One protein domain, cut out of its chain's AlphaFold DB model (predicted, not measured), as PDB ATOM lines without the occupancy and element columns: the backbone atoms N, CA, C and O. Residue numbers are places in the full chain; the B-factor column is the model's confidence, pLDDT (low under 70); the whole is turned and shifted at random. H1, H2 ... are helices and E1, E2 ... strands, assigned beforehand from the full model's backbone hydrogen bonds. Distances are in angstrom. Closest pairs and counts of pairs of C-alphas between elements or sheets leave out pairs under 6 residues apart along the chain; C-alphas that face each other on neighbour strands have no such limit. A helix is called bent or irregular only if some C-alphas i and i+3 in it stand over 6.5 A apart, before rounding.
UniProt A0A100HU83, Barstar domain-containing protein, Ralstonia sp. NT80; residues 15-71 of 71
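AT A GLANCE: This is residues 15 to 71 of the 71 residues of the protein "Barstar domain-containing protein" of Ralstonia sp. NT80 (UniProt A0A100HU83). A two-stranded parallel sheet, E1 beside E2, makes one long side of a small frame, and the long helix H3 makes the opposite side, with few C-alpha contacts across the space between them. H2 closes one end of the frame between E1 and H3, the link from H3 to E2 closes the other, and H1 lies beside the later part of H3, residues 53 to 57. The printed part has 57 residues, with three named helices and two named strands in the order H1, E1, H2, H3, E2. By its named elements it is mostly helix. It is compact, with a radius of gyration of the C-alphas of 11.3 A, and spans 30 by 22 by 17 A.

IN THESE COORDINATES: Strand E1 is residues 30 to 33, from C-alpha 30 at (-29.086, 18.905, 51.923), and is 9.7 A long. Strand E2, residues 67 to 70, is 10.0 A long and ends at C-alpha 70, (-20.778, 15.247, 46.875). H3 is the longest helix, residues 44 to 60, 24.0 A from first to last C-alpha. H2 is residues 36 to 42, 9.9 A long. H1, residues 15 to 24, begins at C-alpha 15, (-28.138, 31.976, 34.342), and is 12.5 A long; it is neither bent nor irregular, but only just: C-alphas 21 and 24 are 6.3 A apart.

HOW THE PARTS SIT: E1 and E2 are parallel neighbours, their directions 23 degrees apart. C-alphas 30 and 67 face each other at 4.7 A; N 31 and O 67 are within hydrogen-bond range at 2.9 A, as are N 33 and O 69 at 2.8 A. E1, H2, H3 and E2 form a strand-helix-strand unit, two parallel neighbour strands with helices between them, and its crossover is right-handed. The closest C-alphas of H3 and E2, those of Leu 54 and Ile 68, are 7.9 A apart; H3 and E1 are apart. Those of H2 and E2, Trp 36 and Arg 70, are 5.8 A apart. H2 and H3 touch only at the corner by their link, H3 with residues 46 to 48 alone; the closest C-alphas are those of Glu 40 and Ala 47, 5.1 A apart. They run opposite ways at a steep tilt of 41 degrees. H1 and H3 only just touch, with 3 pairs of C-alphas within 8 A, the closest those of Trp 18 and Cys 53 at 6.4 A; they run the same way at a shallow tilt of 31 degrees. H1 is apart from H2 and from E2. In H1, H2 and H3 every O i to N i+4 pair is within hydrogen-bond range.

THE WHOLE: The two C-alphas farthest apart, those of Lys 42 and Ser 63, are 32.0 A apart. Residues 41 to 46, of which 44 to 46 belong to H3, stand free. The links from H1 to E1, E1 to H2 and H2 to H3 are tight, and the link from H3 to E2, six residues, is short. The printed part has no cut and ends at Ile 71, the chain's last residue. The mean pLDDT of the printed part is 96.8, and no printed residue is under 70.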
ATOM      1  N   ASP A  15     -27.372  30.832  33.836       97.75
ATOM      2  CA  ASP A  15     -28.138  31.976  34.342       97.75
ATOM      3  C   ASP A  15     -29.498  31.510  34.888       97.75
ATOM      4  O   ASP A  15     -29.866  31.803  36.021       97.75
ATOM      5  N   ALA A  16     -30.198  30.657  34.136       97.56
ATOM      6  CA  ALA A  16     -31.455  30.054  34.565       97.56
ATOM      7  C   ALA A  16     -31.274  29.141  35.787       97.56
ATOM      8  O   ALA A  16     -32.172  29.055  36.623       97.56
ATOM      9  N   PHE A  17     -30.138  28.443  35.896       97.62
ATOM     10  CA  PHE A  17     -29.804  27.656  37.084       97.62
ATOM     11  C   PHE A  17     -29.665  28.549  38.315       97.62
ATOM     12  O   PHE A  17     -30.267  28.252  39.347       97.62
ATOM     13  N   TRP A  18     -28.914  29.645  38.192       97.94
ATOM     14  CA  TRP A  18     -28.727  30.627  39.254       97.94
ATOM     15  C   TRP A  18     -30.056  31.240  39.703       97.94
ATOM     16  O   TRP A  18     -30.377  31.197  40.893       97.94
ATOM     17  N   ASP A  19     -30.874  31.709  38.759       97.12
ATOM     18  CA  ASP A  19     -32.208  32.244  39.049       97.12
ATOM     19  C   ASP A  19     -33.071  31.207  39.776       97.12
ATOM     20  O   ASP A  19     -33.772  31.513  40.742       97.12
ATOM     21  N   ALA A  20     -32.995  29.943  39.351       97.12
ATOM     22  CA  ALA A  20     -33.802  28.890  39.938       97.12
ATOM     23  C   ALA A  20     -33.441  28.610  41.399       97.12
ATOM     24  O   ALA A  20     -34.339  28.588  42.243       97.12
ATOM     25  N   ILE A  21     -32.157  28.412  41.706       96.44
ATOM     26  CA  ILE A  21     -31.722  28.068  43.068       96.44
ATOM     27  C   ILE A  21     -31.811  29.250  44.039       96.44
ATOM     28  O   ILE A  21     -31.878  29.020  45.241       96.44
ATOM     29  N   THR A  22     -31.833  30.492  43.545       96.62
ATOM     30  CA  THR A  22     -31.892  31.695  44.394       96.62
ATOM     31  C   THR A  22     -33.293  32.271  44.567       96.62
ATOM     32  O   THR A  22     -33.550  32.901  45.593       96.62
ATOM     33  N   ALA A  23     -34.204  32.072  43.607       94.81
ATOM     34  CA  ALA A  23     -35.492  32.770  43.612       94.81
ATOM     35  C   ALA A  23     -36.718  31.899  43.304       94.81
ATOM     36  O   ALA A  23     -37.838  32.334  43.571       94.81
ATOM     37  N   LEU A  24     -36.553  30.700  42.730       94.69
ATOM     38  CA  LEU A  24     -37.691  29.934  42.195       94.69
ATOM     39  C   LEU A  24     -37.918  28.589  42.886       94.69
ATOM     40  O   LEU A  24     -39.011  28.030  42.784       94.69
ATOM     41  N   VAL A  25     -36.902  28.055  43.559       93.50
ATOM     42  CA  VAL A  25     -36.947  26.746  44.210       93.50
ATOM     43  C   VAL A  25     -36.782  26.899  45.712       93.50
ATOM     44  O   VAL A  25     -35.885  27.588  46.185       93.50
ATOM     45  N   ASP A  26     -37.618  26.181  46.459       93.25
ATOM     46  CA  ASP A  26     -37.383  25.937  47.878       93.25
ATOM     47  C   ASP A  26     -36.261  24.901  48.026       93.25
ATOM     48  O   ASP A  26     -36.438  23.708  47.742       93.25
ATOM     49  N   MET A  27     -35.064  25.384  48.354       95.81
ATOM     50  CA  MET A  27     -33.864  24.561  48.379       95.81
ATOM     51  C   MET A  27     -33.882  23.610  49.583       95.81
ATOM     52  O   MET A  27     -34.181  24.011  50.708       95.81
ATOM     53  N   PRO A  28     -33.550  22.321  49.387       95.44
ATOM     54  CA  PRO A  28     -33.543  21.368  50.486       95.44
ATOM     55  C   PRO A  28     -32.406  21.685  51.461       95.44
ATOM     56  O   PRO A  28     -31.350  22.150  51.054       95.44
ATOM     57  N   HIS A  29     -32.532  21.283  52.728       95.06
ATOM     58  CA  HIS A  29     -31.428  21.416  53.691       95.06
ATOM     59  C   HIS A  29     -30.129  20.720  53.248       95.06
ATOM     60  O   HIS A  29     -29.037  21.135  53.631       95.06
ATOM     61  N   VAL A  30     -30.235  19.638  52.466       96.25
ATOM     62  CA  VAL A  30     -29.086  18.905  51.923       96.25
ATOM     63  C   VAL A  30     -29.309  18.615  50.445       96.25
ATOM     64  O   VAL A  30     -30.259  17.915  50.083       96.25
ATOM     65  N   LEU A  31     -28.385  19.079  49.605       96.50
ATOM     66  CA  LEU A  31     -28.339  18.758  48.183       96.50
ATOM     67  C   LEU A  31     -27.231  17.734  47.925       96.50
ATOM     68  O   LEU A  31     -26.045  18.039  48.037       96.50
ATOM     69  N   ARG A  32     -27.632  16.509  47.566       96.50
ATOM     70  CA  ARG A  32     -26.700  15.424  47.229       96.50
ATOM     71  C   ARG A  32     -26.423  15.372  45.732       96.50
ATOM     72  O   ARG A  32     -27.325  15.052  44.954       96.50
ATOM     73  N   LEU A  33     -25.177  15.617  45.351       96.00
ATOM     74  CA  LEU A  33     -24.684  15.518  43.981       96.00
ATOM     75  C   LEU A  33     -24.067  14.131  43.787       96.00
ATOM     76  O   LEU A  33     -22.943  13.886  44.210       96.00
ATOM     77  N   LYS A  34     -24.842  13.216  43.195       95.62
ATOM     78  CA  LYS A  34     -24.414  11.833  42.943       95.62
ATOM     79  C   LYS A  34     -23.484  11.742  41.742       95.62
ATOM     80  O   LYS A  34     -23.738  12.389  40.729       95.62
ATOM     81  N   HIS A  35     -22.494  10.858  41.830       96.56
ATOM     82  CA  HIS A  35     -21.486  10.630  40.794       96.56
ATOM     83  C   HIS A  35     -20.704  11.906  40.453       96.56
ATOM     84  O   HIS A  35     -20.240  12.074  39.323       96.56
ATOM     85  N   TRP A  36     -20.540  12.805  41.434       97.38
ATOM     86  CA  TRP A  36     -19.916  14.110  41.210       97.38
ATOM     87  C   TRP A  36     -18.502  13.980  40.636       97.38
ATOM     88  O   TRP A  36     -18.172  14.640  39.658       97.38
ATOM     89  N   ALA A  37     -17.695  13.061  41.173       97.19
ATOM     90  CA  ALA A  37     -16.325  12.845  40.708       97.19
ATOM     91  C   ALA A  37     -16.243  12.396  39.235       97.19
ATOM     92  O   ALA A  37     -15.277  12.701  38.534       97.19
ATOM     93  N   GLU A  38     -17.239  11.656  38.738       98.12
ATOM     94  CA  GLU A  38     -17.309  11.301  37.320       98.12
ATOM     95  C   GLU A  38     -17.741  12.490  36.461       98.12
ATOM     96  O   GLU A  38     -17.156  12.706  35.396       98.12
ATOM     97  N   PHE A  39     -18.727  13.259  36.924       97.69
ATOM     98  CA  PHE A  39     -19.189  14.466  36.245       97.69
ATOM     99  C   PHE A  39     -18.068  15.499  36.111       97.69
ATOM    100  O   PHE A  39     -17.788  15.947  35.004       97.69
ATOM    101  N   GLU A  40     -17.359  15.793  37.198       98.12
ATOM    102  CA  GLU A  40     -16.233  16.731  37.229       98.12
ATOM    103  C   GLU A  40     -15.081  16.288  36.324       98.12
ATOM    104  O   GLU A  40     -14.524  17.099  35.588       98.12
ATOM    105  N   ARG A  41     -14.767  14.987  36.290       98.12
ATOM    106  CA  ARG A  41     -13.739  14.452  35.385       98.12
ATOM    107  C   ARG A  41     -14.122  14.603  33.909       98.12
ATOM    108  O   ARG A  41     -13.248  14.845  33.082       98.12
ATOM    109  N   LYS A  42     -15.397  14.401  33.566       98.31
ATOM    110  CA  LYS A  42     -15.887  14.475  32.178       98.31
ATOM    111  C   LYS A  42     -16.140  15.913  31.718       98.31
ATOM    112  O   LYS A  42     -15.909  16.216  30.553       98.31
ATOM    113  N   PHE A  43     -16.598  16.778  32.621       97.94
ATOM    114  CA  PHE A  43     -17.036  18.145  32.334       97.94
ATOM    115  C   PHE A  43     -16.482  19.130  33.376       97.94
ATOM    116  O   PHE A  43     -17.247  19.724  34.136       97.94
ATOM    117  N   PRO A  44     -15.155  19.333  33.433       97.75
ATOM    118  CA  PRO A  44     -14.531  20.125  34.494       97.75
ATOM    119  C   PRO A  44     -14.997  21.588  34.511       97.75
ATOM    120  O   PRO A  44     -15.166  22.162  35.583       97.75
ATOM    121  N   GLY A  45     -15.252  22.185  33.340       98.25
ATOM    122  CA  GLY A  45     -15.777  23.552  33.237       98.25
ATOM    123  C   GLY A  45     -17.194  23.675  33.803       98.25
ATOM    124  O   GLY A  45     -17.436  24.485  34.691       98.25
ATOM    125  N   GLU A  46     -18.103  22.811  33.355       98.00
ATOM    126  CA  GLU A  46     -19.499  22.784  33.815       98.00
ATOM    127  C   GLU A  46     -19.604  22.472  35.315       98.00
ATOM    128  O   GLU A  46     -20.369  23.103  36.044       98.00
ATOM    129  N   ALA A  47     -18.790  21.533  35.804       97.94
ATOM    130  CA  ALA A  47     -18.712  21.205  37.223       97.94
ATOM    131  C   ALA A  47     -18.215  22.387  38.056       97.94
ATOM    132  O   ALA A  47     -18.760  22.650  39.130       97.94
ATOM    133  N   LYS A  48     -17.230  23.135  37.548       98.19
ATOM    134  CA  LYS A  48     -16.765  24.356  38.198       98.19
ATOM    135  C   LYS A  48     -17.871  25.408  38.273       98.19
ATOM    136  O   LYS A  48     -18.115  25.913  39.362       98.19
ATOM    137  N   VAL A  49     -18.563  25.696  37.169       98.50
ATOM    138  CA  VAL A  49     -19.637  26.705  37.158       98.50
ATOM    139  C   VAL A  49     -20.757  26.320  38.125       98.50
ATOM    140  O   VAL A  49     -21.155  27.135  38.954       98.50
ATOM    141  N   MET A  50     -21.207  25.061  38.112       97.88
ATOM    142  CA  MET A  50     -22.232  24.591  39.048       97.88
ATOM    143  C   MET A  50     -21.787  24.715  40.512       97.88
ATOM    144  O   MET A  50     -22.576  25.119  41.368       97.88
ATOM    145  N   ALA A  51     -20.536  24.354  40.813       97.75
ATOM    146  CA  ALA A  51     -19.980  24.465  42.155       97.75
ATOM    147  C   ALA A  51     -19.871  25.924  42.613       97.75
ATOM    148  O   ALA A  51     -20.213  26.213  43.757       97.75
ATOM    149  N   ASP A  52     -19.437  26.820  41.726       98.50
ATOM    150  CA  ASP A  52     -19.329  28.251  42.001       98.50
ATOM    151  C   ASP A  52     -20.721  28.854  42.265       98.50
ATOM    152  O   ASP A  52     -20.895  29.532  43.274       98.50
ATOM    153  N   CYS A  53     -21.745  28.513  41.471       98.25
ATOM    154  CA  CYS A  53     -23.130  28.924  41.736       98.25
ATOM    155  C   CYS A  53     -23.620  28.468  43.120       98.25
ATOM    156  O   CYS A  53     -24.190  29.253  43.871       98.25
ATOM    157  N   LEU A  54     -23.408  27.203  43.494       97.88
ATOM    158  CA  LEU A  54     -23.846  26.702  44.804       97.88
ATOM    159  C   LEU A  54     -23.093  27.382  45.960       97.88
ATOM    160  O   LEU A  54     -23.693  27.694  46.986       97.88
ATOM    161  N   HIS A  55     -21.799  27.646  45.778       98.06
ATOM    162  CA  HIS A  55     -20.960  28.349  46.752       98.06
ATOM    163  C   HIS A  55     -21.358  29.819  46.912       98.06
ATOM    164  O   HIS A  55     -21.433  30.342  48.023       98.06
ATOM    165  N   ASP A  56     -21.644  30.506  45.811       98.38
ATOM    166  CA  ASP A  56     -22.054  31.906  45.854       98.38
ATOM    167  C   ASP A  56     -23.477  32.069  46.391       98.38
ATOM    168  O   ASP A  56     -23.752  33.057  47.074       98.38
ATOM    169  N   MET A  57     -24.353  31.080  46.189       97.31
ATOM    170  CA  MET A  57     -25.647  31.022  46.867       97.31
ATOM    171  C   MET A  57     -25.463  30.919  48.387       97.31
ATOM    172  O   MET A  57     -26.107  31.664  49.120       97.31
ATOM    173  N   GLU A  58     -24.575  30.044  48.870       97.25
ATOM    174  CA  GLU A  58     -24.279  29.906  50.304       97.25
ATOM    175  C   GLU A  58     -23.784  31.219  50.921       97.25
ATOM    176  O   GLU A  58     -24.219  31.595  52.009       97.25
ATOM    177  N   LYS A  59     -22.939  31.970  50.207       97.81
ATOM    178  CA  LYS A  59     -22.467  33.284  50.669       97.81
ATOM    179  C   LYS A  59     -23.560  34.348  50.692       97.81
ATOM    180  O   LYS A  59     -23.606  35.142  51.628       97.81
ATOM    181  N   GLN A  60     -24.374  34.426  49.639       97.62
ATOM    182  CA  GLN A  60     -25.347  35.512  49.465       97.62
ATOM    183  C   GLN A  60     -26.653  35.253  50.224       97.62
ATOM    184  O   GLN A  60     -27.278  36.189  50.720       97.62
ATOM    185  N   PHE A  61     -27.047  33.986  50.356       96.38
ATOM    186  CA  PHE A  61     -28.324  33.557  50.925       96.38
ATOM    187  C   PHE A  61     -28.139  32.385  51.909       96.38
ATOM    188  O   PHE A  61     -28.775  31.341  51.745       96.38
ATOM    189  N   PRO A  62     -27.314  32.527  52.965       95.19
ATOM    190  CA  PRO A  62     -26.924  31.410  53.834       95.19
ATOM    191  C   PRO A  62     -28.111  30.700  54.496       95.19
ATOM    192  O   PRO A  62     -28.097  29.484  54.648       95.19
ATOM    193  N   SER A  63     -29.174  31.433  54.843       94.81
ATOM    194  CA  SER A  63     -30.381  30.863  55.463       94.81
ATOM    195  C   SER A  63     -31.230  30.012  54.511       94.81
ATOM    196  O   SER A  63     -32.057  29.233  54.976       94.81
ATOM    197  N   TYR A  64     -31.047  30.178  53.199       93.69
ATOM    198  CA  TYR A  64     -31.787  29.468  52.152       93.69
ATOM    199  C   TYR A  64     -30.915  28.441  51.422       93.69
ATOM    200  O   TYR A  64     -31.423  27.641  50.640       93.69
ATOM    201  N   ALA A  65     -29.603  28.455  51.651       96.25
ATOM    202  CA  ALA A  65     -28.671  27.579  50.971       96.25
ATOM    203  C   ALA A  65     -28.744  26.138  51.488       96.25
ATOM    204  O   ALA A  65     -28.854  25.862  52.685       96.25
ATOM    205  N   ALA A  66     -28.636  25.199  50.552       96.44
ATOM    206  CA  ALA A  66     -28.491  23.791  50.868       96.44
ATOM    207  C   ALA A  66     -27.055  23.488  51.300       96.44
ATOM    208  O   ALA A  66     -26.102  23.921  50.651       96.44
ATOM    209  N   ARG A  67     -26.879  22.616  52.295       97.00
ATOM    210  CA  ARG A  67     -25.575  21.982  52.511       97.00
ATOM    211  C   ARG A  67     -25.278  21.038  51.349       97.00
ATOM    212  O   ARG A  67     -26.060  20.121  51.075       97.00
ATOM    213  N   ILE A  68     -24.135  21.226  50.699       97.44
ATOM    214  CA  ILE A  68     -23.743  20.417  49.542       97.44
ATOM    215  C   ILE A  68     -23.027  19.147  49.999       97.44
ATOM    216  O   ILE A  68     -22.101  19.188  50.806       97.44
ATOM    217  N   ASP A  69     -23.464  18.011  49.468       97.25
ATOM    218  CA  ASP A  69     -22.900  16.692  49.743       97.25
ATOM    219  C   ASP A  69     -22.570  16.012  48.408       97.25
ATOM    220  O   ASP A  69     -23.456  15.758  47.588       97.25
ATOM    221  N   ARG A  70     -21.281  15.793  48.144       94.56
ATOM    222  CA  ARG A  70     -20.778  15.247  46.875       94.56
ATOM    223  C   ARG A  70     -20.440  13.778  47.099       94.56
ATOM    224  O   ARG A  70     -19.499  13.483  47.833       94.56
ATOM    225  N   ILE A  71     -21.218  12.884  46.487       90.81
ATOM    226  CA  ILE A  71     -21.138  11.425  46.679       90.81
ATOM    227  C   ILE A  71     -20.974  10.668  45.365       90.81
ATOM    228  O   ILE A  71     -21.369  11.195  44.298       90.81
TER     229      ILE A  71